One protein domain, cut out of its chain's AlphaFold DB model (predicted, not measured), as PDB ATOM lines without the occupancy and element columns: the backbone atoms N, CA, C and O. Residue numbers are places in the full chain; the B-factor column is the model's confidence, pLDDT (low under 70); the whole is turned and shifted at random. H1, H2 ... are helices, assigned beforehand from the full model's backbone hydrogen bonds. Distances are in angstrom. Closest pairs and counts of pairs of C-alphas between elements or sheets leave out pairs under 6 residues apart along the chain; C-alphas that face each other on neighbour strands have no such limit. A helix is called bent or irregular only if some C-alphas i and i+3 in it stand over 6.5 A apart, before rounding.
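Overview. This is residues 51 to 132 of the 132 residues of the protein "Phytanoyl-CoA dioxygenase" of Enterobacter agglomerans (UniProt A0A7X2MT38). Four helices make a small up-and-down bundle, each running against the one before it; H1 and H3 are the pair between H2 and H4, and a long loop of residues 79 to 101 reaches out from one end before the printed part returns into H3. The loop's Asp 89 and the H1 to H2 turn's Pro 65, at the other end, are the two C-alphas farthest apart, at 38.7 A. The printed part has 82 residues with four named helices in the order H1, H2, H3, H4 and no named strand; the class is all helix, and 51 residues lie in the helices. The whole is compact, with a radius of gyration of the C-alphas of 12.7 A, yet elongated, spanning 38 by 24 by 20 A.

Arrangement. Start from the longest helix, H4, residues 116 to 131. With residues 119 to 126 alone it touches H3, residues 102 to 112; look at the C-alphas of Ala 109 and Phe 119, the closest, 6.4 A apart. This helical hairpin runs opposite ways at a shallow tilt of 28 degrees. With residues 116 to 123 alone H4 touches H1, residues 51 to 63, closest at the C-alphas of Ser 59 and Ala 116, 6.1 A, opposite ways at a shallow tilt of 31 degrees. H1 and H3 only just touch, with 3 pairs of C-alphas within 8 A, the closest those of Leu 62 and Leu 110 at 5.9 A; they run the same way at a shallow tilt of 26 degrees. Next find H2, residues 68 to 78, which touches H3 at a steep tilt of 42 degrees, opposite ways, a helical hairpin closest at the C-alphas of Val 75 and Gln 103, 5.8 A. H1 and H2, also a helical hairpin, only just touch, with 3 pairs of C-alphas within 8 A, the closest those of Met 54 and Ser 78 at 5.9 A; they run opposite ways at a shallow tilt of 21 degrees. H2 and H4 are apart. In H2, H3 and H4 every O i to N i+4 pair is within hydrogen-bond range; in H1 it is 7 of 9.

Along the chain. Find C-alpha 116 at (39.466, -15.327, -37.830); from there H4 runs 22.7 A to C-alpha 131 at (42.189, 5.372, -46.761). H1 begins at C-alpha 51 at (46.648, -7.171, -44.524) and is 19.3 A long; it is irregular, with C-alphas 56 and 59 7.4 A apart. H2 measures 15.2 A and H3 15.3 A from first to last C-alpha.

Size, cuts and confidence. The printed part runs from residue 51 to 132, the chain's last residue, and has no cut. The links H1 to H2 and H3 to H4 are tight; the link H2 to H3, 23 residues, is long. The mean pLDDT of the printed part is 94.3, and Ala 132 alone is under 70.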
ATOM      1  N   VAL A  51      48.019  -6.713 -44.807       96.31
ATOM      2  CA  VAL A  51      46.648  -7.171 -44.524       96.31
ATOM      3  C   VAL A  51      46.515  -8.660 -44.834       96.31
ATOM      4  O   VAL A  51      46.191  -9.447 -43.949       96.31
ATOM      5  N   LYS A  52      46.887  -9.067 -46.056       97.38
ATOM      6  CA  LYS A  52      46.839 -10.479 -46.467       97.38
ATOM      7  C   LYS A  52      47.775 -11.369 -45.655       97.38
ATOM      8  O   LYS A  52      47.450 -12.527 -45.412       97.38
ATOM      9  N   VAL A  53      48.941 -10.851 -45.260       97.44
ATOM     10  CA  VAL A  53      49.880 -11.590 -44.403       97.44
ATOM     11  C   VAL A  53      49.230 -11.885 -43.056       97.44
ATOM     12  O   VAL A  53      49.199 -13.042 -42.645       97.44
ATOM     13  N   MET A  54      48.677 -10.868 -42.394       97.94
ATOM     14  CA  MET A  54      48.045 -11.030 -41.087       97.94
ATOM     15  C   MET A  54      46.834 -11.965 -41.146       97.94
ATOM     16  O   MET A  54      46.739 -12.866 -40.317       97.94
ATOM     17  N   GLU A  55      45.955 -11.814 -42.142       98.12
ATOM     18  CA  GLU A  55      44.811 -12.717 -42.359       98.12
ATOM     19  C   GLU A  55      45.261 -14.179 -42.496       98.12
ATOM     20  O   GLU A  55      44.691 -15.071 -41.866       98.12
ATOM     21  N   ALA A  56      46.321 -14.432 -43.270       98.12
ATOM     22  CA  ALA A  56      46.819 -15.782 -43.517       98.12
ATOM     23  C   ALA A  56      47.438 -16.442 -42.273       98.12
ATOM     24  O   ALA A  56      47.316 -17.655 -42.092       98.12
ATOM     25  N   ILE A  57      48.121 -15.671 -41.420       97.25
ATOM     26  CA  ILE A  57      48.827 -16.230 -40.256       97.25
ATOM     27  C   ILE A  57      47.970 -16.281 -38.990       97.25
ATOM     28  O   ILE A  57      48.298 -17.055 -38.089       97.25
ATOM     29  N   TYR A  58      46.895 -15.490 -38.900       98.12
ATOM     30  CA  TYR A  58      46.174 -15.241 -37.648       98.12
ATOM     31  C   TYR A  58      45.707 -16.523 -36.946       98.12
ATOM     32  O   TYR A  58      46.057 -16.746 -35.789       98.12
ATOM     33  N   SER A  59      45.008 -17.422 -37.647       97.00
ATOM     34  CA  SER A  59      44.501 -18.673 -37.054       97.00
ATOM     35  C   SER A  59      45.618 -19.575 -36.517       97.00
ATOM     36  O   SER A  59      45.469 -20.243 -35.492       97.00
ATOM     37  N   THR A  60      46.769 -19.587 -37.194       96.50
ATOM     38  CA  THR A  60      47.947 -20.340 -36.738       96.50
ATOM     39  C   THR A  60      48.578 -19.675 -35.520       96.50
ATOM     40  O   THR A  60      48.985 -20.357 -34.582       96.50
ATOM     41  N   LEU A  61      48.651 -18.345 -35.520       95.56
ATOM     42  CA  LEU A  61      49.210 -17.568 -34.420       95.56
ATOM     43  C   LEU A  61      48.357 -17.670 -33.149       95.56
ATOM     44  O   LEU A  61      48.908 -17.720 -32.055       95.56
ATOM     45  N   LEU A  62      47.034 -17.762 -33.300       96.06
ATOM     46  CA  LEU A  62      46.090 -17.931 -32.198       96.06
ATOM     47  C   LEU A  62      46.166 -19.329 -31.557       96.06
ATOM     48  O   LEU A  62      46.011 -19.467 -30.348       96.06
ATOM     49  N   SER A  63      46.399 -20.369 -32.361       94.50
ATOM     50  CA  SER A  63      46.388 -21.772 -31.907       94.50
ATOM     51  C   SER A  63      47.735 -22.282 -31.394       94.50
ATOM     52  O   SER A  63      47.776 -23.276 -30.666       94.50
ATOM     53  N   LYS A  64      48.849 -21.640 -31.765       93.19
ATOM     54  CA  LYS A  64      50.185 -22.081 -31.360       93.19
ATOM     55  C   LYS A  64      50.607 -21.471 -30.020       93.19
ATOM     56  O   LYS A  64      50.578 -20.250 -29.875       93.19
ATOM     57  N   PRO A  65      51.110 -22.282 -29.072       91.19
ATOM     58  CA  PRO A  65      51.788 -21.749 -27.902       91.19
ATOM     59  C   PRO A  65      53.134 -21.163 -28.339       91.19
ATOM     60  O   PRO A  65      54.027 -21.885 -28.782       91.19
ATOM     61  N   LEU A  66      53.260 -19.845 -28.236       94.19
ATOM     62  CA  LEU A  66      54.497 -19.100 -28.456       94.19
ATOM     63  C   LEU A  66      54.878 -18.384 -27.163       94.19
ATOM     64  O   LEU A  66      53.985 -17.972 -26.418       94.19
ATOM     65  N   SER A  67      56.178 -18.199 -26.930       95.62
ATOM     66  CA  SER A  67      56.629 -17.242 -25.914       95.62
ATOM     67  C   SER A  67      56.222 -15.819 -26.307       95.62
ATOM     68  O   SER A  67      55.928 -15.543 -27.477       95.62
ATOM     69  N   ASP A  68      56.226 -14.898 -25.346       93.38
ATOM     70  CA  ASP A  68      55.894 -13.498 -25.613       93.38
ATOM     71  C   ASP A  68      56.877 -12.870 -26.613       93.38
ATOM     72  O   ASP A  68      56.459 -12.148 -27.519       93.38
ATOM     73  N   GLU A  69      58.165 -13.223 -26.546       96.38
ATOM     74  CA  GLU A  69      59.178 -12.760 -27.500       96.38
ATOM     75  C   GLU A  69      58.909 -13.286 -28.913       96.38
ATOM     76  O   GLU A  69      58.987 -12.532 -29.885       96.38
ATOM     77  N   GLN A  70      58.560 -14.569 -29.043       96.44
ATOM     78  CA  GLN A  70      58.220 -15.169 -30.334       96.44
ATOM     79  C   GLN A  70      56.966 -14.526 -30.930       96.44
ATOM     80  O   GLN A  70      56.938 -14.209 -32.120       96.44
ATOM     81  N   ARG A  71      55.940 -14.296 -30.104       95.50
ATOM     82  CA  ARG A  71      54.712 -13.620 -30.527       95.50
ATOM     83  C   ARG A  71      55.009 -12.200 -30.998       95.50
ATOM     84  O   ARG A  71      54.585 -11.829 -32.092       95.50
ATOM     85  N   GLN A  72      55.774 -11.436 -30.222       95.62
ATOM     86  CA  GLN A  72      56.138 -10.066 -30.566       95.62
ATOM     87  C   GLN A  72      56.959 -10.002 -31.859       95.62
ATOM     88  O   GLN A  72      56.718  -9.129 -32.689       95.62
ATOM     89  N   ALA A  73      57.878 -10.949 -32.075       96.62
ATOM     90  CA  ALA A  73      58.658 -11.031 -33.307       96.62
ATOM     91  C   ALA A  73      57.772 -11.294 -34.537       96.62
ATOM     92  O   ALA A  73      57.924 -10.627 -35.561       96.62
ATOM     93  N   VAL A  74      56.809 -12.219 -34.434       96.56
ATOM     94  CA  VAL A  74      55.858 -12.497 -35.524       96.56
ATOM     95  C   VAL A  74      54.976 -11.283 -35.798       96.56
ATOM     96  O   VAL A  74      54.793 -10.923 -36.960       96.56
ATOM     97  N   VAL A  75      54.465 -10.612 -34.762       96.62
ATOM     98  CA  VAL A  75      53.673  -9.378 -34.905       96.62
ATOM     99  C   VAL A  75      54.491  -8.280 -35.588       96.62
ATOM    100  O   VAL A  75      54.020  -7.677 -36.552       96.62
ATOM    101  N   ALA A  76      55.733  -8.062 -35.148       94.75
ATOM    102  CA  ALA A  76      56.615  -7.040 -35.703       94.75
ATOM    103  C   ALA A  76      56.929  -7.269 -37.190       94.75
ATOM    104  O   ALA A  76      57.036  -6.309 -37.949       94.75
ATOM    105  N   ALA A  77      57.048  -8.532 -37.611       93.75
ATOM    106  CA  ALA A  77      57.299  -8.896 -39.003       93.75
ATOM    107  C   ALA A  77      56.041  -8.855 -39.892       93.75
ATOM    108  O   ALA A  77      56.153  -8.712 -41.109       93.75
ATOM    109  N   SER A  78      54.850  -9.023 -39.314       95.31
ATOM    110  CA  SER A  78      53.617  -9.255 -40.077       95.31
ATOM    111  C   SER A  78      52.770  -8.007 -40.301       95.31
ATOM    112  O   SER A  78      52.126  -7.919 -41.346       95.31
ATOM    113  N   GLY A  79      52.794  -7.036 -39.385       93.81
ATOM    114  CA  GLY A  79      51.969  -5.827 -39.467       93.81
ATOM    115  C   GLY A  79      52.751  -4.522 -39.341       93.81
ATOM    116  O   GLY A  79      53.856  -4.475 -38.804       93.81
ATOM    117  N   GLU A  80      52.146  -3.430 -39.797       92.06
ATOM    118  CA  GLU A  80      52.689  -2.073 -39.670       92.06
ATOM    119  C   GLU A  80      52.671  -1.586 -38.213       92.06
ATOM    120  O   GLU A  80      51.619  -1.530 -37.567       92.06
ATOM    121  N   GLY A  81      53.843  -1.205 -37.698       92.19
ATOM    122  CA  GLY A  81      54.030  -0.715 -36.325       92.19
ATOM    123  C   GLY A  81      53.981   0.806 -36.171       92.19
ATOM    124  O   GLY A  81      54.118   1.307 -35.058       92.19
ATOM    125  N   TYR A  82      53.792   1.550 -37.264       90.81
ATOM    126  CA  TYR A  82      53.755   3.011 -37.262       90.81
ATOM    127  C   TYR A  82      52.365   3.522 -37.654       90.81
ATOM    128  O   TYR A  82      51.780   3.071 -38.636       90.81
ATOM    129  N   SER A  83      51.824   4.468 -36.883       90.88
ATOM    130  CA  SER A  83      50.442   4.944 -37.046       90.88
ATOM    131  C   SER A  83      50.213   5.787 -38.298       90.88
ATOM    132  O   SER A  83      49.060   5.983 -38.675       90.88
ATOM    133  N   PHE A  84      51.264   6.256 -38.972       88.81
ATOM    134  CA  PHE A  84      51.176   7.160 -40.122       88.81
ATOM    135  C   PHE A  84      51.788   6.541 -41.393       88.81
ATOM    136  O   PHE A  84      52.626   5.647 -41.294       88.81
ATOM    137  N   PRO A  85      51.416   7.023 -42.593       88.06
ATOM    138  CA  PRO A  85      50.343   7.988 -42.868       88.06
ATOM    139  C   PRO A  85      48.942   7.386 -42.643       88.06
ATOM    140  O   PRO A  85      48.761   6.172 -42.751       88.06
ATOM    141  N   THR A  86      47.972   8.237 -42.301       91.50
ATOM    142  CA  THR A  86      46.542   7.912 -42.125       91.50
ATOM    143  C   THR A  86      45.694   9.181 -42.305       91.50
ATOM    144  O   THR A  86      46.255  10.279 -42.255       91.50
ATOM    145  N   ASN A  87      44.381   9.049 -42.499       91.94
ATOM    146  CA  ASN A  87      43.445  10.174 -42.459       91.94
ATOM    147  C   ASN A  87      42.930  10.379 -41.026       91.94
ATOM    148  O   ASN A  87      42.220   9.535 -40.495       91.94
ATOM    149  N   LEU A  88      43.271  11.507 -40.400       92.94
ATOM    150  CA  LEU A  88      42.891  11.798 -39.012       92.94
ATOM    151  C   LEU A  88      41.417  12.187 -38.833       92.94
ATOM    152  O   LEU A  88      40.921  12.107 -37.710       92.94
ATOM    153  N   ASP A  89      40.716  12.568 -39.903       92.38
ATOM    154  CA  ASP A  89      39.279  12.850 -39.842       92.38
ATOM    155  C   ASP A  89      38.481  11.553 -39.615       92.38
ATOM    156  O   ASP A  89      37.489  11.539 -38.884       92.38
ATOM    157  N   THR A  90      38.933  10.443 -40.208       92.19
ATOM    158  CA  THR A  90      38.263   9.129 -40.172       92.19
ATOM    159  C   THR A  90      38.955   8.098 -39.277       92.19
ATOM    160  O   THR A  90      38.309   7.154 -38.813       92.19
ATOM    161  N   ASP A  91      40.242   8.282 -38.990       92.44
ATOM    162  CA  ASP A  91      41.061   7.490 -38.066       92.44
ATOM    163  C   ASP A  91      41.660   8.391 -36.964       92.44
ATOM    164  O   ASP A  91      42.879   8.559 -36.892       92.44
ATOM    165  N   PRO A  92      40.834   9.030 -36.108       91.19
ATOM    166  CA  PRO A  92      41.336   9.871 -35.031       91.19
ATOM    167  C   PRO A  92      42.000   9.029 -33.925       91.19
ATOM    168  O   PRO A  92      41.673   7.853 -33.735       91.19
ATOM    169  N   PRO A  93      42.904   9.621 -33.126       90.25
ATOM    170  CA  PRO A  93      43.531   8.941 -32.000       90.25
ATOM    171  C   PRO A  93      42.522   8.718 -30.861       90.25
ATOM    172  O   PRO A  93      42.336   9.551 -29.975       90.25
ATOM    173  N   LEU A  94      41.851   7.568 -30.873       85.06
ATOM    174  CA  LEU A  94      40.924   7.167 -29.817       85.06
ATOM    175  C   LEU A  94      41.703   6.506 -28.672       85.06
ATOM    176  O   LEU A  94      42.113   5.352 -28.778       85.06
ATOM    177  N   GLY A  95      41.908   7.242 -27.577       76.69
ATOM    178  CA  GLY A  95      42.577   6.726 -26.375       76.69
ATOM    179  C   GLY A  95      44.102   6.890 -26.356       76.69
ATOM    180  O   GLY A  95      44.785   6.142 -25.660       76.69
ATOM    181  N   GLY A  96      44.647   7.858 -27.099       81.56
ATOM    182  CA  GLY A  96      46.079   8.161 -27.113       81.56
ATOM    183  C   GLY A  96      46.412   9.422 -27.910       81.56
ATOM    184  O   GLY A  96      45.533  10.219 -28.219       81.56
ATOM    185  N   LEU A  97      47.692   9.595 -28.247       86.12
ATOM    186  CA  LEU A  97      48.169  10.698 -29.097       86.12
ATOM    187  C   LEU A  97      48.141  10.357 -30.593       86.12
ATOM    188  O   LEU A  97      48.212  11.252 -31.430       86.12
ATOM    189  N   VAL A  98      48.076   9.067 -30.930       91.38
ATOM    190  CA  VAL A  98      48.146   8.568 -32.307       91.38
ATOM    191  C   VAL A  98      47.120   7.454 -32.533       91.38
ATOM    192  O   VAL A  98      46.745   6.778 -31.571       91.38
ATOM    193  N   PRO A  99      46.664   7.241 -33.781       93.31
ATOM    194  CA  PRO A  99      45.753   6.146 -34.103       93.31
ATOM    195  C   PRO A  99      46.383   4.770 -33.874       93.31
ATOM    196  O   PRO A  99      47.609   4.614 -33.905       93.31
ATOM    197  N   LYS A 100      45.535   3.760 -33.662       95.06
ATOM    198  CA  LYS A 100      45.957   2.376 -33.410       95.06
ATOM    199  C   LYS A 100      46.697   1.803 -34.626       95.06
ATOM    200  O   LYS A 100      46.276   2.007 -35.763       95.06
ATOM    201  N   THR A 101      47.780   1.064 -34.404       95.44
ATOM    202  CA  THR A 101      48.559   0.413 -35.472       95.44
ATOM    203  C   THR A 101      48.020  -0.979 -35.812       95.44
ATOM    204  O   THR A 101      47.263  -1.571 -35.039       95.44
ATOM    205  N   GLN A 102      48.437  -1.543 -36.951       96.00
ATOM    206  CA  GLN A 102      48.098  -2.928 -37.304       96.00
ATOM    207  C   GLN A 102      48.659  -3.923 -36.279       96.00
ATOM    208  O   GLN A 102      47.960  -4.844 -35.868       96.00
ATOM    209  N   GLN A 103      49.897  -3.707 -35.815       97.19
ATOM    210  CA  GLN A 103      50.511  -4.547 -34.779       97.19
ATOM    211  C   GLN A 103      49.712  -4.525 -33.469       97.19
ATOM    212  O   GLN A 103      49.493  -5.573 -32.865       97.19
ATOM    213  N   GLN A 104      49.234  -3.349 -33.048       96.62
ATOM    214  CA  GLN A 104      48.395  -3.214 -31.854       96.62
ATOM    215  C   GLN A 104      47.049  -3.928 -32.016       96.62
ATOM    216  O   GLN A 104      46.620  -4.616 -31.094       96.62
ATOM    217  N   LEU A 105      46.406  -3.804 -33.182       97.38
ATOM    218  CA  LEU A 105      45.156  -4.510 -33.477       97.38
ATOM    219  C   LEU A 105      45.343  -6.035 -33.463       97.38
ATOM    220  O   LEU A 105      44.520  -6.750 -32.899       97.38
ATOM    221  N   LEU A 106      46.432  -6.536 -34.053       98.00
ATOM    222  CA  LEU A 106      46.752  -7.964 -34.060       98.00
ATOM    223  C   LEU A 106      46.997  -8.496 -32.639       98.00
ATOM    224  O   LEU A 106      46.460  -9.542 -32.280       98.00
ATOM    225  N   LEU A 107      47.760  -7.773 -31.815       97.06
ATOM    226  CA  LEU A 107      47.993  -8.143 -30.414       97.06
ATOM    227  C   LEU A 107      46.694  -8.183 -29.606       97.06
ATOM    228  O   LEU A 107      46.469  -9.137 -28.864       97.06
ATOM    229  N   GLU A 108      45.832  -7.183 -29.781       96.50
ATOM    230  CA  GLU A 108      44.517  -7.137 -29.142       96.50
ATOM    231  C   GLU A 108      43.657  -8.341 -29.542       96.50
ATOM    232  O   GLU A 108      43.108  -9.020 -28.673       96.50
ATOM    233  N   ALA A 109      43.593  -8.656 -30.838       97.88
ATOM    234  CA  ALA A 109      42.836  -9.792 -31.346       97.88
ATOM    235  C   ALA A 109      43.356 -11.133 -30.804       97.88
ATOM    236  O   ALA A 109      42.567 -12.033 -30.527       97.88
ATOM    237  N   LEU A 110      44.676 -11.289 -30.649       96.88
ATOM    238  CA  LEU A 110      45.279 -12.486 -30.047       96.88
ATOM    239  C   LEU A 110      44.986 -12.578 -28.547       96.88
ATOM    240  O   LEU A 110      44.709 -13.664 -28.047       96.88
ATOM    241  N   GLN A 111      45.029 -11.452 -27.832       95.75
ATOM    242  CA  GLN A 111      44.740 -11.397 -26.399       95.75
ATOM    243  C   GLN A 111      43.270 -11.711 -26.098       95.75
ATOM    244  O   GLN A 111      42.977 -12.402 -25.126       95.75
ATOM    245  N   GLN A 112      42.354 -11.204 -26.924       96.94
ATOM    246  CA  GLN A 112      40.914 -11.426 -26.776       96.94
ATOM    247  C   GLN A 112      40.439 -12.745 -27.400       96.94
ATOM    248  O   GLN A 112      39.302 -13.148 -27.176       96.94
ATOM    249  N   GLY A 113      41.294 -13.417 -28.175       96.81
ATOM    250  CA  GLY A 113      40.969 -14.681 -28.828       96.81
ATOM    251  C   GLY A 113      39.853 -14.563 -29.864       96.81
ATOM    252  O   GLY A 113      38.961 -15.411 -29.896       96.81
ATOM    253  N   TRP A 114      39.875 -13.512 -30.689       98.31
ATOM    254  CA  TRP A 114      38.862 -13.321 -31.730       98.31
ATOM    255  C   TRP A 114      38.826 -14.488 -32.723       98.31
ATOM    256  O   TRP A 114      39.819 -15.165 -32.992       98.31
ATOM    257  N   SER A 115      37.657 -14.700 -33.329       98.25
ATOM    258  CA  SER A 115      37.566 -15.574 -34.501       98.25
ATOM    259  C   SER A 115      38.322 -14.966 -35.690       98.25
ATOM    260  O   SER A 115      38.457 -13.746 -35.799       98.25
ATOM    261  N   ALA A 116      38.784 -15.803 -36.624       97.81
ATOM    262  CA  ALA A 116      39.466 -15.327 -37.830       97.81
ATOM    263  C   ALA A 116      38.590 -14.383 -38.677       97.81
ATOM    264  O   ALA A 116      39.087 -13.395 -39.222       97.81
ATOM    265  N   ASP A 117      37.280 -14.637 -38.728       98.06
ATOM    266  CA  ASP A 117      36.313 -13.783 -39.423       98.06
ATOM    267  C   ASP A 117      36.150 -12.427 -38.730       98.06
ATOM    268  O   ASP A 117      36.061 -11.384 -39.380       98.06
ATOM    269  N   GLU A 118      36.120 -12.409 -37.398       98.44
ATOM    270  CA  GLU A 118      36.087 -11.166 -36.635       98.44
ATOM    271  C   GLU A 118      37.363 -10.353 -36.817       98.44
ATOM    272  O   GLU A 118      37.271  -9.163 -37.124       98.44
ATOM    273  N   PHE A 119      38.530 -10.989 -36.725       98.56
ATOM    274  CA  PHE A 119      39.800 -10.324 -36.989       98.56
ATOM    275  C   PHE A 119      39.842  -9.714 -38.393       98.56
ATOM    276  O   PHE A 119      40.142  -8.529 -38.532       98.56
ATOM    277  N   SER A 120      39.450 -10.474 -39.418       98.25
ATOM    278  CA  SER A 120      39.435  -9.999 -40.808       98.25
ATOM    279  C   SER A 120      38.496  -8.799 -40.990       98.25
ATOM    280  O   SER A 120      38.860  -7.805 -41.620       98.25
ATOM    281  N   ARG A 121      37.304  -8.823 -40.372       98.50
ATOM    282  CA  ARG A 121      36.372  -7.680 -40.397       98.50
ATOM    283  C   ARG A 121      36.945  -6.443 -39.704       98.50
ATOM    284  O   ARG A 121      36.818  -5.339 -40.233       98.50
ATOM    285  N   GLN A 122      37.556  -6.607 -38.532       98.19
ATOM    286  CA  GLN A 122      38.131  -5.488 -37.780       98.19
ATOM    287  C   GLN A 122      39.346  -4.892 -38.495       98.19
ATOM    288  O   GLN A 122      39.474  -3.670 -38.567       98.19
ATOM    289  N   LEU A 123      40.188  -5.737 -39.093       97.94
ATOM    290  CA  LEU A 123      41.316  -5.311 -39.912       97.94
ATOM    291  C   LEU A 123      40.855  -4.564 -41.171       97.94
ATOM    292  O   LEU A 123      41.394  -3.506 -41.488       97.94
ATOM    293  N   ALA A 124      39.808  -5.039 -41.851       97.75
ATOM    294  CA  ALA A 124      39.228  -4.333 -42.992       97.75
ATOM    295  C   ALA A 124      38.653  -2.957 -42.604       97.75
ATOM    296  O   ALA A 124      38.850  -1.975 -43.322       97.75
ATOM    297  N   ASN A 125      37.976  -2.862 -41.454       96.88
ATOM    298  CA  ASN A 125      37.475  -1.593 -40.921       96.88
ATOM    299  C   ASN A 125      38.627  -0.630 -40.586       96.88
ATOM    300  O   ASN A 125      38.592   0.539 -40.968       96.88
ATOM    301  N   HIS A 126      39.671  -1.137 -39.924       96.06
ATOM    302  CA  HIS A 126      40.892  -0.385 -39.633       96.06
ATOM    303  C   HIS A 126      41.509   0.192 -40.912       96.06
ATOM    304  O   HIS A 126      41.708   1.399 -40.999       96.06
ATOM    305  N   GLU A 127      41.684  -0.618 -41.954       95.62
ATOM    306  CA  GLU A 127      42.215  -0.164 -43.245       95.62
ATOM    307  C   GLU A 127      41.313   0.841 -43.969       95.62
ATOM    308  O   GLU A 127      41.811   1.745 -44.643       95.62
ATOM    309  N   SER A 128      39.990   0.699 -43.850       95.88
ATOM    310  CA  SER A 128      39.038   1.624 -44.468       95.88
ATOM    311  C   SER A 128      39.154   3.025 -43.873       95.88
ATOM    312  O   SER A 128      39.161   4.001 -44.621       95.88
ATOM    313  N   LYS A 129      39.285   3.133 -42.545       94.12
ATOM    314  CA  LYS A 129      39.433   4.425 -41.854       94.12
ATOM    315  C   LYS A 129      40.696   5.171 -42.271       94.12
ATOM    316  O   LYS A 129      40.683   6.392 -42.308       94.12
ATOM    317  N   ARG A 130      41.766   4.449 -42.614       93.00
ATOM    318  CA  ARG A 130      43.061   5.034 -43.000       93.00
ATOM    319  C   ARG A 130      43.110   5.553 -44.441       93.00
ATOM    320  O   ARG A 130      44.018   6.318 -44.761       93.00
ATOM    321  N   LYS A 131      42.212   5.075 -45.313       88.69
ATOM    322  CA  LYS A 131      42.189   5.372 -46.761       88.69
ATOM    323  C   LYS A 131      41.147   6.403 -47.184       88.69
ATOM    324  O   LYS A 131      41.347   7.010 -48.235       88.69
ATOM    325  N   ALA A 132      40.025   6.474 -46.463       69.44
ATOM    326  CA  ALA A 132      38.998   7.498 -46.663       69.44
ATOM    327  C   ALA A 132      39.610   8.891 -46.506       69.44
ATOM    328  O   ALA A 132      39.069   9.851 -47.087       69.44
TER     329      ALA A 132